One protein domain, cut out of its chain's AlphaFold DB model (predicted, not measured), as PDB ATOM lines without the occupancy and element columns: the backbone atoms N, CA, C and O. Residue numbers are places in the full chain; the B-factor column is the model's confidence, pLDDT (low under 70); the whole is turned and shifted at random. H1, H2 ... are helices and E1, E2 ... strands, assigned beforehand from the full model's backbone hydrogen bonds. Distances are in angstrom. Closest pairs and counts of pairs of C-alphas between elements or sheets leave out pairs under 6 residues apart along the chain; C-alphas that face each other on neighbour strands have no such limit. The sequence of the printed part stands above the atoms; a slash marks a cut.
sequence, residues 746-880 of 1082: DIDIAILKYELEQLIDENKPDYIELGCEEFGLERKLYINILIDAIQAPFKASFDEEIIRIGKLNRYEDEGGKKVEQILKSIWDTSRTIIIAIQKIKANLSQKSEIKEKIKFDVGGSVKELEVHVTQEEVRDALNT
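This is residues 746 to 880 of the 1082 residues of an uncharacterized protein of Deltaproteobacteria bacterium (UniProt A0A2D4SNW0). A long helix, H5, runs side by side with a long two-stranded hairpin, E1 and E2, and three shorter helices, H1, H3 and H4, stand in a row along H5, each at a large angle to it. H6 follows E2 and packs on H1, and the short H2 lies between H1 and H3 along the chain. The printed part has 135 residues, with named elements in the order H1 H2 H3 H4 H5 E1 E2 H6; the sheet, E1 - E2, is antiparallel, and the class is mixed, helices and strands. It is compact, with a radius of gyration of the C-alphas of 15.5 A, and elongated in outline, spanning 52 by 33 by 25 A.

Begin at the hairpin of E1, residues 849 to 858, and E2, residues 861 to 870, antiparallel at 161 degrees. Look for N 854 and O 865, 2.8 A apart, and N 867 and O 852, 2.8 A apart, both within hydrogen-bond range. H5, residues 817 to 843, has 17 pairs of C-alphas within 8 A of E1; the closest, those of Ser 825 and Val 858, are 5.5 A apart. H3, residues 779 to 791, touches H5 with residues 785 to 790 alone, only just about perpendicular at 70.4 degrees; their closest C-alphas, Leu 786 and Ser 830, are 5.5 A apart. H1, residues 746 to 757, touches H5 at a steep tilt of 68 degrees, only just short of about perpendicular, with C-alphas 748 and 838 closest at 6.1 A. H4, residues 795 to 808, only just touches H5, with 3 pairs of C-alphas within 8 A, closest at Gly 806 and Val 819, 7.2 A. H6, residues 871 to 879, touches H1 about perpendicular at 75 degrees, with C-alphas 750 and 877 closest at 5.6 A. H2, residues 772 to 775, and H3 touch only at the corner, and only just, with 3 pairs. H1 and H4 are apart. Every O i to N i+4 pair is within hydrogen-bond range in H1, H3, H5 and H6; H4 has 8 of 10, and H2 is too short for such a pair.

Find C-alpha 746 at (90.038, 134.575, 100.541), where H1 begins its 16.1 A. H3 covers 18.3 A and H4 19.6 A. H5 runs 39.5 A to C-alpha 843 at (103.244, 136.363, 111.108). E1 is 27.6 A long and E2 29.0 A. H6 ends at C-alpha 879, (83.686, 130.840, 110.360).

The C-alphas farthest apart, those of Glu 814 and Gln 846, are 52.4 A apart. The printed part has no cut. The link from H1 to H2, residues 758 to 771, is long. The model's mean pLDDT over the printed part is 73.8, and residues 758 to 769 and 792 to 821 are under 70.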
ATOM      1  N   ASP A 746      91.341 134.520  99.869       88.50
ATOM      2  CA  ASP A 746      90.038 134.575 100.541       88.50
ATOM      3  C   ASP A 746      90.199 134.790 102.046       88.50
ATOM      4  O   ASP A 746      89.433 135.533 102.653       88.50
ATOM      5  N   ILE A 747      91.238 134.190 102.635       88.88
ATOM      6  CA  ILE A 747      91.599 134.418 104.038       88.88
ATOM      7  C   ILE A 747      92.067 135.861 104.247       88.88
ATOM      8  O   ILE A 747      91.657 136.485 105.222       88.88
ATOM      9  N   ASP A 748      92.879 136.416 103.338       88.56
ATOM     10  CA  ASP A 748      93.294 137.825 103.422       88.56
ATOM     11  C   ASP A 748      92.078 138.761 103.401       88.56
ATOM     12  O   ASP A 748      91.985 139.685 104.205       88.56
ATOM     13  N   ILE A 749      91.114 138.489 102.517       86.94
ATOM     14  CA  ILE A 749      89.870 139.258 102.417       86.94
ATOM     15  C   ILE A 749      89.006 139.080 103.668       86.94
ATOM     16  O   ILE A 749      88.411 140.054 104.122       86.94
ATOM     17  N   ALA A 750      88.915 137.873 104.232       88.06
ATOM     18  CA  ALA A 750      88.139 137.620 105.445       88.06
ATOM     19  C   ALA A 750      88.700 138.394 106.647       88.06
ATOM     20  O   ALA A 750      87.938 139.068 107.335       88.06
ATOM     21  N   ILE A 751      90.024 138.363 106.842       86.19
ATOM     22  CA  ILE A 751      90.703 139.147 107.886       86.19
ATOM     23  C   ILE A 751      90.475 140.640 107.643       86.19
ATOM     24  O   ILE A 751      90.083 141.360 108.552       86.19
ATOM     25  N   LEU A 752      90.658 141.109 106.406       85.50
ATOM     26  CA  LEU A 752      90.445 142.513 106.074       85.50
ATOM     27  C   LEU A 752      89.011 142.974 106.355       85.50
ATOM     28  O   LEU A 752      88.816 144.044 106.920       85.50
ATOM     29  N   LYS A 753      88.009 142.197 105.931       83.31
ATOM     30  CA  LYS A 753      86.598 142.524 106.165       83.31
ATOM     31  C   LYS A 753      86.301 142.602 107.651       83.31
ATOM     32  O   LYS A 753      85.675 143.568 108.066       83.31
ATOM     33  N   TYR A 754      86.801 141.642 108.426       82.12
ATOM     34  CA  TYR A 754      86.668 141.652 109.876       82.12
ATOM     35  C   TYR A 754      87.238 142.948 110.475       82.12
ATOM     36  O   TYR A 754      86.519 143.665 111.162       82.12
ATOM     37  N   GLU A 755      88.471 143.322 110.120       78.88
ATOM     38  CA  GLU A 755      89.103 144.561 110.600       78.88
ATOM     39  C   GLU A 755      88.358 145.830 110.159       78.88
ATOM     40  O   GLU A 755      88.148 146.743 110.955       78.88
ATOM     41  N   LEU A 756      87.913 145.906 108.900       78.12
ATOM     42  CA  LEU A 756      87.206 147.083 108.386       78.12
ATOM     43  C   LEU A 756      85.790 147.216 108.957       78.12
ATOM     44  O   LEU A 756      85.344 148.335 109.208       78.12
ATOM     45  N   GLU A 757      85.080 146.110 109.187       73.94
ATOM     46  CA  GLU A 757      83.751 146.116 109.813       73.94
ATOM     47  C   GLU A 757      83.800 146.694 111.226       73.94
ATOM     48  O   GLU A 757      82.888 147.422 111.627       73.94
ATOM     49  N   GLN A 758      84.901 146.472 111.950       67.19
ATOM     50  CA  GLN A 758      85.101 147.087 113.256       67.19
ATOM     51  C   GLN A 758      85.147 148.622 113.209       67.19
ATOM     52  O   GLN A 758      84.874 149.228 114.243       67.19
ATOM     53  N   LEU A 759      85.429 149.231 112.050       66.12
ATOM     54  CA  LEU A 759      85.568 150.682 111.843       66.12
ATOM     55  C   LEU A 759      84.313 151.356 111.268       66.12
ATOM     56  O   LEU A 759      84.247 152.585 111.177       66.12
ATOM     57  N   ILE A 760      83.314 150.566 110.859       65.94
ATOM     58  CA  ILE A 760      82.046 151.081 110.319       65.94
ATOM     59  C   ILE A 760      81.177 151.693 111.428       65.94
ATOM     60  O   ILE A 760      80.401 152.604 111.150       65.94
ATOM     61  N   ASP A 761      81.312 151.238 112.676       63.22
ATOM     62  CA  ASP A 761      80.565 151.799 113.804       63.22
ATOM     63  C   ASP A 761      81.207 153.105 114.297       63.22
ATOM     64  O   ASP A 761      82.171 153.104 115.061       63.22
ATOM     65  N   GLU A 762      80.652 154.235 113.852       56.06
ATOM     66  CA  GLU A 762      81.070 155.590 114.243       56.06
ATOM     67  C   GLU A 762      80.967 155.850 115.758       56.06
ATOM     68  O   GLU A 762      81.558 156.809 116.247       56.06
ATOM     69  N   ASN A 763      80.251 155.002 116.513       55.03
ATOM     70  CA  ASN A 763      80.099 155.141 117.963       55.03
ATOM     71  C   ASN A 763      81.219 154.468 118.768       55.03
ATOM     72  O   ASN A 763      81.195 154.524 120.002       55.03
ATOM     73  N   LYS A 764      82.190 153.813 118.117       56.56
ATOM     74  CA  LYS A 764      83.357 153.281 118.826       56.56
ATOM     75  C   LYS A 764      84.317 154.418 119.215       56.56
ATOM     76  O   LYS A 764      84.607 155.278 118.386       56.56
ATOM     77  N   PRO A 765      84.844 154.416 120.455       45.41
ATOM     78  CA  PRO A 765      85.742 155.463 120.951       45.41
ATOM     79  C   PRO A 765      87.082 155.542 120.192       45.41
ATOM     80  O   PRO A 765      87.692 156.608 120.169       45.41
ATOM     81  N   ASP A 766      87.488 154.464 119.511       53.22
ATOM     82  CA  ASP A 766      88.708 154.374 118.694       53.22
ATOM     83  C   ASP A 766      88.400 154.570 117.196       53.22
ATOM     84  O   ASP A 766      88.582 153.682 116.362       53.22
ATOM     85  N   TYR A 767      87.862 155.739 116.844       55.69
ATOM     86  CA  TYR A 767      87.582 156.119 115.456       55.69
ATOM     87  C   TYR A 767      88.885 156.240 114.646       55.69
ATOM     88  O   TYR A 767      89.733 157.080 114.952       55.69
ATOM     89  N   ILE A 768      89.026 155.452 113.574       62.44
ATOM     90  CA  ILE A 768      90.159 155.538 112.639       62.44
ATOM     91  C   ILE A 768      89.729 156.280 111.369       62.44
ATOM     92  O   ILE A 768      88.736 155.936 110.724       62.44
ATOM     93  N   GLU A 769      90.490 157.308 110.996       66.56
ATOM     94  CA  GLU A 769      90.252 158.099 109.789       66.56
ATOM     95  C   GLU A 769      90.768 157.339 108.550       66.56
ATOM     96  O   GLU A 769      91.963 157.317 108.259       66.56
ATOM     97  N   LEU A 770      89.855 156.697 107.812       70.50
ATOM     98  CA  LEU A 770      90.167 155.945 106.584       70.50
ATOM     99  C   LEU A 770      90.367 156.846 105.348       70.50
ATOM    100  O   LEU A 770      90.692 156.344 104.276       70.50
ATOM    101  N   GLY A 771      90.158 158.162 105.476       73.25
ATOM    102  CA  GLY A 771      90.327 159.137 104.393       73.25
ATOM    103  C   GLY A 771      89.152 159.209 103.410       73.25
ATOM    104  O   GLY A 771      89.230 159.896 102.394       73.25
ATOM    105  N   CYS A 772      88.030 158.549 103.714       73.88
ATOM    106  CA  CYS A 772      86.785 158.669 102.947       73.88
ATOM    107  C   CYS A 772      86.260 160.118 102.879       73.88
ATOM    108  O   CYS A 772      85.660 160.522 101.878       73.88
ATOM    109  N   GLU A 773      86.551 160.914 103.911       75.25
ATOM    110  CA  GLU A 773      86.201 162.325 104.051       75.25
ATOM    111  C   GLU A 773      86.889 163.190 102.989       75.25
ATOM    112  O   GLU A 773      86.282 164.120 102.459       75.25
ATOM    113  N   GLU A 774      88.124 162.848 102.612       73.75
ATOM    114  CA  GLU A 774      88.893 163.575 101.594       73.75
ATOM    115  C   GLU A 774      88.253 163.487 100.209       73.75
ATOM    116  O   GLU A 774      88.393 164.381  99.369       73.75
ATOM    117  N   PHE A 775      87.494 162.417  99.990       72.75
ATOM    118  CA  PHE A 775      86.730 162.207  98.775       72.75
ATOM    119  C   PHE A 775      85.282 162.664  98.911       72.75
ATOM    120  O   PHE A 775      84.625 162.841  97.890       72.75
ATOM    121  N   GLY A 776      84.777 162.905 100.123       72.38
ATOM    122  CA  GLY A 776      83.361 163.181 100.373       72.38
ATOM    123  C   GLY A 776      82.469 161.953 100.166       72.38
ATOM    124  O   GLY A 776      81.316 162.096  99.762       72.38
ATOM    125  N   LEU A 777      83.013 160.752 100.384       73.75
ATOM    126  CA  LEU A 777      82.290 159.488 100.267       73.75
ATOM    127  C   LEU A 777      81.760 159.043 101.634       73.75
ATOM    128  O   LEU A 777      82.424 159.215 102.653       73.75
ATOM    129  N   GLU A 778      80.584 158.411 101.646       76.75
ATOM    130  CA  GLU A 778      80.107 157.689 102.831       76.75
ATOM    131  C   GLU A 778      81.097 156.564 103.174       76.75
ATOM    132  O   GLU A 778      81.517 155.811 102.292       76.75
ATOM    133  N   ARG A 779      81.444 156.411 104.456       77.75
ATOM    134  CA  ARG A 779      82.424 155.421 104.927       77.75
ATOM    135  C   ARG A 779      82.134 154.003 104.444       77.75
ATOM    136  O   ARG A 779      83.030 153.325 103.946       77.75
ATOM    137  N   LYS A 780      80.882 153.557 104.559       78.81
ATOM    138  CA  LYS A 780      80.465 152.220 104.122       78.81
ATOM    139  C   LYS A 780      80.688 152.016 102.622       78.81
ATOM    140  O   LYS A 780      81.159 150.962 102.203       78.81
ATOM    141  N   LEU A 781      80.382 153.036 101.821       76.25
ATOM    142  CA  LEU A 781      80.635 153.022 100.384       76.25
ATOM    143  C   LEU A 781      82.140 152.986 100.091       76.25
ATOM    144  O   LEU A 781      82.569 152.203  99.252       76.25
ATOM    145  N   TYR A 782      82.943 153.775 100.808       78.38
ATOM    146  CA  TYR A 782      84.400 153.787 100.661       78.38
ATOM    147  C   TYR A 782      85.036 152.426 100.981       78.38
ATOM    148  O   TYR A 782      85.855 151.941 100.208       78.38
ATOM    149  N   ILE A 783      84.616 151.775 102.069       79.38
ATOM    150  CA  ILE A 783      85.086 150.433 102.446       79.38
ATOM    151  C   ILE A 783      84.720 149.396 101.382       79.38
ATOM    152  O   ILE A 783      85.574 148.602 100.995       79.38
ATOM    153  N   ASN A 784      83.489 149.423 100.863       78.62
ATOM    154  CA  ASN A 784      83.095 148.520  99.781       78.62
ATOM    155  C   ASN A 784      83.954 148.741  98.534       78.62
ATOM    156  O   ASN A 784      84.483 147.784  97.990       78.62
ATOM    157  N   ILE A 785      84.184 150.000  98.151       76.94
ATOM    158  CA  ILE A 785      85.051 150.345  97.020       76.94
ATOM    159  C   ILE A 785      86.494 149.861  97.247       76.94
ATOM    160  O   ILE A 785      87.126 149.376  96.312       76.94
ATOM    161  N   LEU A 786      87.028 149.978  98.467       78.38
ATOM    162  CA  LEU A 786      88.355 149.457  98.811       78.38
ATOM    163  C   LEU A 786      88.420 147.932  98.675       78.38
ATOM    164  O   LEU A 786      89.390 147.411  98.127       78.38
ATOM    165  N   ILE A 787      87.403 147.217  99.161       77.88
ATOM    166  CA  ILE A 787      87.315 145.756  99.042       77.88
ATOM    167  C   ILE A 787      87.202 145.356  97.569       77.88
ATOM    168  O   ILE A 787      87.940 144.477  97.123       77.88
ATOM    169  N   ASP A 788      86.346 146.034  96.805       76.06
ATOM    170  CA  ASP A 788      86.169 145.799  95.373       76.06
ATOM    171  C   ASP A 788      87.475 146.059  94.614       76.06
ATOM    172  O   ASP A 788      87.845 145.270  93.749       76.06
ATOM    173  N   ALA A 789      88.235 147.102  94.975       74.81
ATOM    174  CA  ALA A 789      89.551 147.382  94.397       74.81
ATOM    175  C   ALA A 789      90.569 146.262  94.681       74.81
ATOM    176  O   ALA A 789      91.341 145.899  93.797       74.81
ATOM    177  N   ILE A 790      90.551 145.676  95.882       75.50
ATOM    178  CA  ILE A 790      91.430 144.552  96.260       75.50
ATOM    179  C   ILE A 790      91.063 143.280  95.501       75.50
ATOM    180  O   ILE A 790      91.937 142.499  95.126       75.50
ATOM    181  N   GLN A 791      89.768 143.061  95.292       71.81
ATOM    182  CA  GLN A 791      89.254 141.904  94.568       71.81
ATOM    183  C   GLN A 791      89.315 142.090  93.046       71.81
ATOM    184  O   GLN A 791      89.268 141.102  92.304       71.81
ATOM    185  N   ALA A 792      89.448 143.331  92.569       65.81
ATOM    186  CA  ALA A 792      89.452 143.649  91.154       65.81
ATOM    187  C   ALA A 792      90.615 142.934  90.446       65.81
ATOM    188  O   ALA A 792      91.777 143.043  90.846       65.81
ATOM    189  N   PRO A 793      90.338 142.212  89.347       53.19
ATOM    190  CA  PRO A 793      91.365 141.455  88.646       53.19
ATOM    191  C   PRO A 793      92.403 142.357  87.959       53.19
ATOM    192  O   PRO A 793      93.515 141.893  87.712       53.19
ATOM    193  N   PHE A 794      92.031 143.602  87.636       60.75
ATOM    194  CA  PHE A 794      92.868 144.659  87.059       60.75
ATOM    195  C   PHE A 794      92.150 146.018  87.166       60.75
ATOM    196  O   PHE A 794      90.926 146.082  87.322       60.75
ATOM    197  N   LYS A 795      92.909 147.111  87.019       51.78
ATOM    198  CA  LYS A 795      92.409 148.491  87.119       51.78
ATOM    199  C   LYS A 795      91.245 148.800  86.163       51.78
ATOM    200  O   LYS A 795      90.266 149.393  86.585       51.78
ATOM    201  N   ALA A 796      91.302 148.386  84.897       48.09
ATOM    202  CA  ALA A 796      90.252 148.739  83.931       48.09
ATOM    203  C   ALA A 796      88.863 148.162  84.278       48.09
ATOM    204  O   ALA A 796      87.854 148.801  84.002       48.09
ATOM    205  N   SER A 797      88.792 147.006  84.950       54.03
ATOM    206  CA  SER A 797      87.520 146.486  85.489       54.03
ATOM    207  C   SER A 797      87.001 147.293  86.682       54.03
ATOM    208  O   SER A 797      85.806 147.289  86.946       54.03
ATOM    209  N   PHE A 798      87.884 148.006  87.382       57.47
ATOM    210  CA  PHE A 798      87.523 148.946  88.440       57.47
ATOM    211  C   PHE A 798      87.070 150.304  87.865       57.47
ATOM    212  O   PHE A 798      86.162 150.930  88.409       57.47
ATOM    213  N   ASP A 799      87.626 150.731  86.724       57.06
ATOM    214  CA  ASP A 799      87.264 151.995  86.069       57.06
ATOM    215  C   ASP A 799      85.781 152.028  85.622       57.06
ATOM    216  O   ASP A 799      85.131 153.062  85.762       57.06
ATOM    217  N   GLU A 800      85.191 150.918  85.152       58.44
ATOM    218  CA  GLU A 800      83.768 150.866  84.747       58.44
ATOM    219  C   GLU A 800      82.790 150.989  85.932       58.44
ATOM    220  O   GLU A 800      81.849 151.795  85.890       58.44
ATOM    221  N   GLU A 801      83.031 150.237  87.012       53.19
ATOM    222  CA  GLU A 801      82.224 150.270  88.242       53.19
ATOM    223  C   GLU A 801      82.331 151.646  88.926       53.19
ATOM    224  O   GLU A 801      81.358 152.178  89.464       53.19
ATOM    225  N   ILE A 802      83.490 152.302  88.823       53.41
ATOM    226  CA  ILE A 802      83.692 153.638  89.384       53.41
ATOM    227  C   ILE A 802      83.156 154.734  88.468       53.41
ATOM    228  O   ILE A 802      82.607 155.703  88.980       53.41
ATOM    229  N   ILE A 803      83.210 154.620  87.136       58.69
ATOM    230  CA  ILE A 803      82.483 155.547  86.250       58.69
ATOM    231  C   ILE A 803      80.991 155.526  86.608       58.69
ATOM    232  O   ILE A 803      80.338 156.572  86.621       58.69
ATOM    233  N   ARG A 804      80.452 154.353  86.954       61.62
ATOM    234  CA  ARG A 804      79.090 154.211  87.477       61.62
ATOM    235  C   ARG A 804      78.915 154.916  88.833       61.62
ATOM    236  O   ARG A 804      77.978 155.702  88.960       61.62
ATOM    237  N   ILE A 805      79.809 154.726  89.806       55.16
ATOM    238  CA  ILE A 805      79.757 155.402  91.127       55.16
ATOM    239  C   ILE A 805      79.952 156.929  91.017       55.16
ATOM    240  O   ILE A 805      79.219 157.701  91.632       55.16
ATOM    241  N   GLY A 806      80.890 157.389  90.192       55.69
ATOM    242  CA  GLY A 806      81.175 158.798  89.919       55.69
ATOM    243  C   GLY A 806      79.998 159.516  89.256       55.69
ATOM    244  O   GLY A 806      79.669 160.637  89.648       55.69
ATOM    245  N   LYS A 807      79.295 158.837  88.332       57.28
ATOM    246  CA  LYS A 807      78.016 159.300  87.763       57.28
ATOM    247  C   LYS A 807      76.903 159.369  88.815       57.28
ATOM    248  O   LYS A 807      76.122 160.318  88.799       57.28
ATOM    249  N   LEU A 808      76.832 158.402  89.734       52.69
ATOM    250  CA  LEU A 808      75.840 158.377  90.821       52.69
ATOM    251  C   LEU A 808      76.058 159.512  91.840       52.69
ATOM    252  O   LEU A 808      75.084 160.101  92.308       52.69
ATOM    253  N   ASN A 809      77.316 159.871  92.118       54.00
ATOM    254  CA  ASN A 809      77.688 160.874  93.124       54.00
ATOM    255  C   ASN A 809      77.945 162.289  92.566       54.00
ATOM    256  O   ASN A 809      78.311 163.186  93.320       54.00
ATOM    257  N   ARG A 810      77.709 162.523  91.265       54.38
ATOM    258  CA  ARG A 810      77.858 163.834  90.597       54.38
ATOM    259  C   ARG A 810      79.246 164.471  90.763       54.38
ATOM    260  O   ARG A 810      79.356 165.692  90.899       54.38
ATOM    261  N   TYR A 811      80.313 163.673  90.726       58.00
ATOM    262  CA  TYR A 811      81.669 164.211  90.582       58.00
ATOM    263  C   TYR A 811      81.868 164.669  89.130       58.00
ATOM    264  O   TYR A 811      82.465 163.967  88.322       58.00
ATOM    265  N   GLU A 812      81.310 165.824  88.775       50.41
ATOM    266  CA  GLU A 812      81.520 166.457  87.473       50.41
ATOM    267  C   GLU A 812      82.564 167.569  87.620       50.41
ATOM    268  O   GLU A 812      82.266 168.670  88.084       50.41
ATOM    269  N   ASP A 813      83.809 167.284  87.238       48.91
ATOM    270  CA  ASP A 813      84.781 168.309  86.870       48.91
ATOM    271  C   ASP A 813      84.987 168.319  85.346       48.91
ATOM    272  O   ASP A 813      84.820 167.303  84.665       48.91
ATOM    273  N   GLU A 814      85.325 169.486  84.788       42.31
ATOM    274  CA  GLU A 814      85.623 169.646  83.362       42.31
ATOM    275  C   GLU A 814      86.864 168.815  82.980       42.31
ATOM    276  O   GLU A 814      88.005 169.277  83.036       42.31
ATOM    277  N   GLY A 815      86.635 167.559  82.589       50.97
ATOM    278  CA  GLY A 815      87.642 166.671  82.011       50.97
ATOM    279  C   GLY A 815      88.000 165.415  82.812       50.97
ATOM    280  O   GLY A 815      88.946 164.744  82.405       50.97
ATOM    281  N   GLY A 816      87.300 165.080  83.907       56.78
ATOM    282  CA  GLY A 816      87.420 163.781  84.598       56.78
ATOM    283  C   GLY A 816      88.717 163.548  85.388       56.78
ATOM    284  O   GLY A 816      88.973 162.435  85.848       56.78
ATOM    285  N   LYS A 817      89.551 164.580  85.562       57.78
ATOM    286  CA  LYS A 817      90.880 164.462  86.190       57.78
ATOM    287  C   LYS A 817      90.811 164.249  87.700       57.78
ATOM    288  O   LYS A 817      91.677 163.574  88.252       57.78
ATOM    289  N   LYS A 818      89.806 164.809  88.378       65.75
ATOM    290  CA  LYS A 818      89.618 164.615  89.821       65.75
ATOM    291  C   LYS A 818      89.217 163.176  90.142       65.75
ATOM    292  O   LYS A 818      89.757 162.599  91.077       65.75
ATOM    293  N   VAL A 819      88.346 162.567  89.335       66.56
ATOM    294  CA  VAL A 819      87.944 161.155  89.493       66.56
ATOM    295  C   VAL A 819      89.148 160.222  89.345       66.56
ATOM    296  O   VAL A 819      89.338 159.331  90.169       66.56
ATOM    297  N   GLU A 820      90.016 160.472  88.361       64.88
ATOM    298  CA  GLU A 820      91.244 159.693  88.151       64.88
ATOM    299  C   GLU A 820      92.213 159.763  89.350       64.88
ATOM    300  O   GLU A 820      92.823 158.758  89.722       64.88
ATOM    301  N   GLN A 821      92.341 160.929  89.992       68.69
ATOM    302  CA  GLN A 821      93.173 161.093  91.192       68.69
ATOM    303  C   GLN A 821      92.610 160.340  92.404       68.69
ATOM    304  O   GLN A 821      93.371 159.698  93.127       68.69
ATOM    305  N   ILE A 822      91.290 160.383  92.596       71.25
ATOM    306  CA  ILE A 822      90.594 159.645  93.662       71.25
ATOM    307  C   ILE A 822      90.793 158.138  93.472       71.25
ATOM    308  O   ILE A 822      91.220 157.444  94.390       71.25
ATOM    309  N   LEU A 823      90.562 157.652  92.252       70.12
ATOM    310  CA  LEU A 823      90.754 156.258  91.853       70.12
ATOM    311  C   LEU A 823      92.153 155.742  92.166       70.12
ATOM    312  O   LEU A 823      92.314 154.675  92.758       70.12
ATOM    313  N   LYS A 824      93.167 156.522  91.782       72.12
ATOM    314  CA  LYS A 824      94.561 156.195  92.062       72.12
ATOM    315  C   LYS A 824      94.804 156.049  93.565       72.12
ATOM    316  O   LYS A 824      95.397 155.067  93.994       72.12
ATOM    317  N   SER A 825      94.327 157.006  94.355       76.50
ATOM    318  CA  SER A 825      94.555 157.010  95.798       76.50
ATOM    319  C   SER A 825      93.849 155.853  96.514       76.50
ATOM    320  O   SER A 825      94.444 155.217  97.384       76.50
ATOM    321  N   ILE A 826      92.621 155.517  96.106       76.62
ATOM    322  CA  ILE A 826      91.896 154.341  96.604       76.62
ATOM    323  C   ILE A 826      92.664 153.061  96.279       76.62
ATOM    324  O   ILE A 826      92.868 152.229  97.160       76.62
ATOM    325  N   TRP A 827      93.131 152.915  95.040       76.00
ATOM    326  CA  TRP A 827      93.912 151.754  94.626       76.00
ATOM    327  C   TRP A 827      95.202 151.605  95.447       76.00
ATOM    328  O   TRP A 827      95.456 150.534  96.004       76.00
ATOM    329  N   ASP A 828      95.981 152.681  95.590       75.62
ATOM    330  CA  ASP A 828      97.234 152.700  96.359       75.62
ATOM    331  C   ASP A 828      97.000 152.360  97.845       75.62
ATOM    332  O   ASP A 828      97.746 151.569  98.439       75.62
ATOM    333  N   THR A 829      95.916 152.884  98.423       79.88
ATOM    334  CA  THR A 829      95.465 152.561  99.785       79.88
ATOM    335  C   THR A 829      95.135 151.076  99.909       79.88
ATOM    336  O   THR A 829      95.696 150.373 100.750       79.88
ATOM    337  N   SER A 830      94.289 150.572  99.012       79.00
ATOM    338  CA  SER A 830      93.818 149.187  98.997       79.00
ATOM    339  C   SER A 830      94.979 148.181  98.899       79.00
ATOM    340  O   SER A 830      95.044 147.200  99.644       79.00
ATOM    341  N   ARG A 831      95.984 148.494  98.068       77.94
ATOM    342  CA  ARG A 831      97.210 147.710  97.901       77.94
ATOM    343  C   ARG A 831      98.069 147.706  99.165       77.94
ATOM    344  O   ARG A 831      98.598 146.664  99.555       77.94
ATOM    345  N   THR A 832      98.258 148.873  99.770       81.06
ATOM    346  CA  THR A 832      99.070 149.013 100.985       81.06
ATOM    347  C   THR A 832      98.469 148.186 102.116       81.06
ATOM    348  O   THR A 832      99.182 147.429 102.778       81.06
ATOM    349  N   ILE A 833      97.145 148.258 102.257       83.50
ATOM    350  CA  ILE A 833      96.388 147.495 103.243       83.50
ATOM    351  C   ILE A 833      96.502 145.990 102.974       83.50
ATOM    352  O   ILE A 833      96.923 145.260 103.867       83.50
ATOM    353  N   ILE A 834      96.222 145.496 101.759       83.44
ATOM    354  CA  ILE A 834      96.248 144.041 101.505       83.44
ATOM    355  C   ILE A 834      97.649 143.429 101.677       83.44
ATOM    356  O   ILE A 834      97.782 142.322 102.196       83.44
ATOM    357  N   ILE A 835      98.715 144.154 101.310       81.50
ATOM    358  CA  ILE A 835     100.099 143.702 101.539       81.50
ATOM    359  C   ILE A 835     100.397 143.605 103.039       81.50
ATOM    360  O   ILE A 835     101.086 142.675 103.467       81.50
ATOM    361  N   ALA A 836      99.909 144.553 103.838       85.75
ATOM    362  CA  ALA A 836     100.059 144.509 105.286       85.75
ATOM    363  C   ALA A 836      99.251 143.355 105.901       85.75
ATOM    364  O   ALA A 836      99.818 142.572 106.659       85.75
ATOM    365  N   ILE A 837      97.995 143.154 105.493       87.06
ATOM    366  CA  ILE A 837      97.172 142.015 105.937       87.06
ATOM    367  C   ILE A 837      97.846 140.675 105.613       87.06
ATOM    368  O   ILE A 837      97.926 139.804 106.477       87.06
ATOM    369  N   GLN A 838      98.431 140.517 104.422       86.12
ATOM    370  CA  GLN A 838      99.189 139.311 104.065       86.12
ATOM    371  C   GLN A 838     100.385 139.062 104.994       86.12
ATOM    372  O   GLN A 838     100.667 137.911 105.345       86.12
ATOM    373  N   LYS A 839     101.098 140.122 105.398       85.75
ATOM    374  CA  LYS A 839     102.206 140.031 106.364       85.75
ATOM    375  C   LYS A 839     101.702 139.659 107.754       85.75
ATOM    376  O   LYS A 839     102.284 138.774 108.376       85.75
ATOM    377  N   ILE A 840     100.607 140.271 108.203       87.19
ATOM    378  CA  ILE A 840      99.948 139.956 109.475       87.19
ATOM    379  C   ILE A 840      99.538 138.478 109.487       87.19
ATOM    380  O   ILE A 840      99.987 137.728 110.351       87.19
ATOM    381  N   LYS A 841      98.813 138.009 108.463       88.44
ATOM    382  CA  LYS A 841      98.449 136.593 108.290       88.44
ATOM    383  C   LYS A 841      99.669 135.670 108.349       88.44
ATOM    384  O   LYS A 841      99.642 134.649 109.034       88.44
ATOM    385  N   ALA A 842     100.751 136.012 107.648       84.25
ATOM    386  CA  ALA A 842     101.972 135.208 107.659       84.25
ATOM    387  C   ALA A 842     102.594 135.130 109.066       84.25
ATOM    388  O   ALA A 842     102.945 134.042 109.524       84.25
ATOM    389  N   ASN A 843     102.674 136.260 109.767       86.00
ATOM    390  CA  ASN A 843     103.244 136.363 111.108       86.00
ATOM    391  C   ASN A 843     102.373 135.669 112.182       86.00
ATOM    392  O   ASN A 843     102.918 135.136 113.152       86.00
ATOM    393  N   LEU A 844     101.046 135.593 111.995       84.19
ATOM    394  CA  LEU A 844     100.120 134.857 112.878       84.19
ATOM    395  C   LEU A 844     100.379 133.343 112.898       84.19
ATOM    396  O   LEU A 844      99.903 132.635 113.784       84.19
ATOM    397  N   SER A 845     101.192 132.832 111.969       77.75
ATOM    398  CA  SER A 845     101.683 131.449 112.014       77.75
ATOM    399  C   SER A 845     102.626 131.189 113.200       77.75
ATOM    400  O   SER A 845     102.854 130.035 113.551       77.75
ATOM    401  N   GLN A 846     103.198 132.237 113.803       79.94
ATOM    402  CA  GLN A 846     104.165 132.140 114.907       79.94
ATOM    403  C   GLN A 846     103.722 132.875 116.178       79.94
ATOM    404  O   GLN A 846     104.271 132.618 117.246       79.94
ATOM    405  N   LYS A 847     102.760 133.796 116.070       84.88
ATOM    406  CA  LYS A 847     102.270 134.630 117.173       84.88
ATOM    407  C   LYS A 847     100.764 134.445 117.351       84.88
ATOM    408  O   LYS A 847     100.051 134.273 116.366       84.88
ATOM    409  N   SER A 848     100.289 134.509 118.593       84.75
ATOM    410  CA  SER A 848      98.859 134.446 118.933       84.75
ATOM    411  C   SER A 848      98.110 135.752 118.650       84.75
ATOM    412  O   SER A 848      96.894 135.737 118.479       84.75
ATOM    413  N   GLU A 849      98.839 136.865 118.595       89.56
ATOM    414  CA  GLU A 849      98.326 138.224 118.435       89.56
ATOM    415  C   GLU A 849      99.335 139.062 117.648       89.56
ATOM    416  O   GLU A 849     100.556 138.904 117.802       89.56
ATOM    417  N   ILE A 850      98.827 139.963 116.810       89.88
ATOM    418  CA  ILE A 850      99.621 140.959 116.101       89.88
ATOM    419  C   ILE A 850      98.957 142.320 116.202       89.88
ATOM    420  O   ILE A 850      97.782 142.470 115.890       89.88
ATOM    421  N   LYS A 851      99.769 143.313 116.564       88.81
ATOM    422  CA  LYS A 851      99.445 144.734 116.489       88.81
ATOM    423  C   LYS A 851     100.385 145.390 115.491       88.81
ATOM    424  O   LYS A 851     101.599 145.386 115.704       88.81
ATOM    425  N   GLU A 852      99.844 145.927 114.406       87.31
ATOM    426  CA  GLU A 852     100.611 146.663 113.402       87.31
ATOM    427  C   GLU A 852      99.910 147.959 113.002       87.31
ATOM    428  O   GLU A 852      98.694 148.026 112.872       87.31
ATOM    429  N   LYS A 853     100.708 149.005 112.778       88.19
ATOM    430  CA  LYS A 853     100.248 150.304 112.288       88.19
ATOM    431  C   LYS A 853     100.552 150.404 110.800       88.19
ATOM    432  O   LYS A 853     101.716 150.445 110.395       88.19
ATOM    433  N   ILE A 854      99.508 150.440 109.984       87.44
ATOM    434  CA  ILE A 854      99.583 150.523 108.528       87.44
ATOM    435  C   ILE A 854      99.464 151.988 108.131       87.44
ATOM    436  O   ILE A 854      98.414 152.598 108.303       87.44
ATOM    437  N   LYS A 855     100.529 152.553 107.563       87.62
ATOM    438  CA  LYS A 855     100.512 153.914 107.013       87.62
ATOM    439  C   LYS A 855     100.223 153.875 105.522       87.62
ATOM    440  O   LYS A 855     100.883 153.127 104.803       87.62
ATOM    441  N   PHE A 856      99.286 154.691 105.063       84.31
ATOM    442  CA  PHE A 856      98.902 154.790 103.655       84.31
ATOM    443  C   PHE A 856      98.599 156.242 103.280       84.31
ATOM    444  O   PHE A 856      98.258 157.054 104.134       84.31
ATOM    445  N   ASP A 857      98.786 156.577 102.006       80.31
ATOM    446  CA  ASP A 857      98.526 157.914 101.472       80.31
ATOM    447  C   ASP A 857      97.117 157.964 100.874       80.31
ATOM    448  O   ASP A 857      96.792 157.220  99.941       80.31
ATOM    449  N   VAL A 858      96.295 158.852 101.422       77.88
ATOM    450  CA  VAL A 858      95.008 159.229 100.855       77.88
ATOM    451  C   VAL A 858      95.147 160.660 100.362       77.88
ATOM    452  O   VAL A 858      95.471 161.535 101.150       77.88
ATOM    453  N   GLY A 859      95.006 160.907  99.059       70.31
ATOM    454  CA  GLY A 859      94.963 162.269  98.516       70.31
ATOM    455  C   GLY A 859      96.170 163.183  98.813       70.31
ATOM    456  O   GLY A 859      96.039 164.398  98.661       70.31
ATOM    457  N   GLY A 860      97.339 162.651  99.196       74.25
ATOM    458  CA  GLY A 860      98.511 163.406  99.664       74.25
ATOM    459  C   GLY A 860      98.600 163.583 101.186       74.25
ATOM    460  O   GLY A 860      99.561 164.181 101.680       74.25
ATOM    461  N   SER A 861      97.624 163.071 101.932       77.81
ATOM    462  CA  SER A 861      97.607 162.973 103.388       77.81
ATOM    463  C   SER A 861      97.994 161.562 103.822       77.81
ATOM    464  O   SER A 861      97.379 160.574 103.423       77.81
ATOM    465  N   VAL A 862      98.974 161.439 104.716       84.75
ATOM    466  CA  VAL A 862      99.308 160.140 105.311       84.75
ATOM    467  C   VAL A 862      98.313 159.826 106.426       84.75
ATOM    468  O   VAL A 862      98.258 160.541 107.427       84.75
ATOM    469  N   LYS A 863      97.551 158.745 106.259       85.00
ATOM    470  CA  LYS A 863      96.661 158.159 107.266       85.00
ATOM    471  C   LYS A 863      97.308 156.923 107.892       85.00
ATOM    472  O   LYS A 863      98.236 156.333 107.332       85.00
ATOM    473  N   GLU A 864      96.834 156.544 109.075       85.56
ATOM    474  CA  GLU A 864      97.311 155.374 109.813       85.56
ATOM    475  C   GLU A 864      96.121 154.509 110.236       85.56
ATOM    476  O   GLU A 864      95.170 155.009 110.828       85.56
ATOM    477  N   LEU A 865      96.193 153.216 109.928       82.75
ATOM    478  CA  LEU A 865      95.260 152.191 110.374       82.75
ATOM    479  C   LEU A 865      95.985 151.292 111.370       82.75
ATOM    480  O   LEU A 865      96.934 150.595 111.008       82.75
ATOM    481  N   GLU A 866      95.552 151.321 112.623       83.75
ATOM    482  CA  GLU A 866      96.005 150.369 113.628       83.75
ATOM    483  C   GLU A 866      95.197 149.081 113.484       83.75
ATOM    484  O   GLU A 866      93.979 149.086 113.625       83.75
ATOM    485  N   VAL A 867      95.889 147.998 113.144       82.75
ATOM    486  CA  VAL A 867      95.321 146.661 112.986       82.75
ATOM    487  C   VAL A 867      95.751 145.828 114.172       82.75
ATOM    488  O   VAL A 867      96.949 145.690 114.444       82.75
ATOM    489  N   HIS A 868      94.770 145.260 114.860       85.38
ATOM    490  CA  HIS A 868      94.989 144.358 115.971       85.38
ATOM    491  C   HIS A 868      94.208 143.079 115.712       85.38
ATOM    492  O   HIS A 868      92.992 143.069 115.818       85.38
ATOM    493  N   VAL A 869      94.934 142.017 115.367       85.88
ATOM    494  CA  VAL A 869      94.344 140.731 115.000       85.88
ATOM    495  C   VAL A 869      94.900 139.645 115.905       85.88
ATOM    496  O   VAL A 869      96.115 139.419 115.969       85.88
ATOM    497  N   THR A 870      94.003 138.922 116.559       88.06
ATOM    498  CA  THR A 870      94.290 137.695 117.304       88.06
ATOM    499  C   THR A 870      93.957 136.450 116.478       88.06
ATOM    500  O   THR A 870      93.197 136.486 115.512       88.06
ATOM    501  N   GLN A 871      94.504 135.294 116.863       85.00
ATOM    502  CA  GLN A 871      94.119 134.018 116.248       85.00
ATOM    503  C   GLN A 871      92.632 133.673 116.458       85.00
ATOM    504  O   GLN A 871      92.043 133.000 115.616       85.00
ATOM    505  N   GLU A 872      92.013 134.117 117.554       85.19
ATOM    506  CA  GLU A 872      90.584 133.895 117.807       85.19
ATOM    507  C   GLU A 872      89.713 134.704 116.841       85.19
ATOM    508  O   GLU A 872      88.811 134.160 116.215       85.19
ATOM    509  N   GLU A 873      90.076 135.956 116.588       84.88
ATOM    510  CA  GLU A 873      89.379 136.800 115.615       84.88
ATOM    511  C   GLU A 873      89.521 136.279 114.182       84.88
ATOM    512  O   GLU A 873      88.559 136.283 113.415       84.88
ATOM    513  N   VAL A 874      90.690 135.737 113.815       85.50
ATOM    514  CA  VAL A 874      90.836 135.044 112.523       85.50
ATOM    515  C   VAL A 874      89.938 133.811 112.463       85.50
ATOM    516  O   VAL A 874      89.315 133.565 111.431       85.50
ATOM    517  N   ARG A 875      89.841 133.030 113.546       87.56
ATOM    518  CA  ARG A 875      88.939 131.870 113.610       87.56
ATOM    519  C   ARG A 875      87.495 132.299 113.353       87.56
ATOM    520  O   ARG A 875      86.814 131.666 112.543       87.56
ATOM    521  N   ASP A 876      87.057 133.381 113.981       85.88
ATOM    522  CA  ASP A 876      85.713 133.926 113.810       85.88
ATOM    523  C   ASP A 876      85.488 134.447 112.389       85.88
ATOM    524  O   ASP A 876      84.485 134.103 111.756       85.88
ATOM    525  N   ALA A 877      86.453 135.175 111.824       85.31
ATOM    526  CA  ALA A 877      86.398 135.651 110.443       85.31
ATOM    527  C   ALA A 877      86.264 134.492 109.437       85.31
ATOM    528  O   ALA A 877      85.465 134.561 108.501       85.31
ATOM    529  N   LEU A 878      86.990 133.389 109.646       86.75
ATOM    530  CA  LEU A 878      86.935 132.205 108.780       86.75
ATOM    531  C   LEU A 878      85.627 131.408 108.915       86.75
ATOM    532  O   LEU A 878      85.217 130.738 107.959       86.75
ATOM    533  N   ASN A 879      84.979 131.471 110.082       86.44
ATOM    534  CA  ASN A 879      83.686 130.840 110.360       86.44
ATOM    535  C   ASN A 879      82.488 131.716 109.973       86.44
ATOM    536  O   ASN A 879      81.378 131.204 109.798       86.44
ATOM    537  N   THR A 880      82.704 133.016 109.793       82.44
ATOM    538  CA  THR A 880      81.657 133.963 109.417       82.44
ATOM    539  C   THR A 880      81.214 133.735 107.970       82.44
ATOM    540  O   THR A 880      82.012 133.499 107.061       82.44
TER     541      THR A 880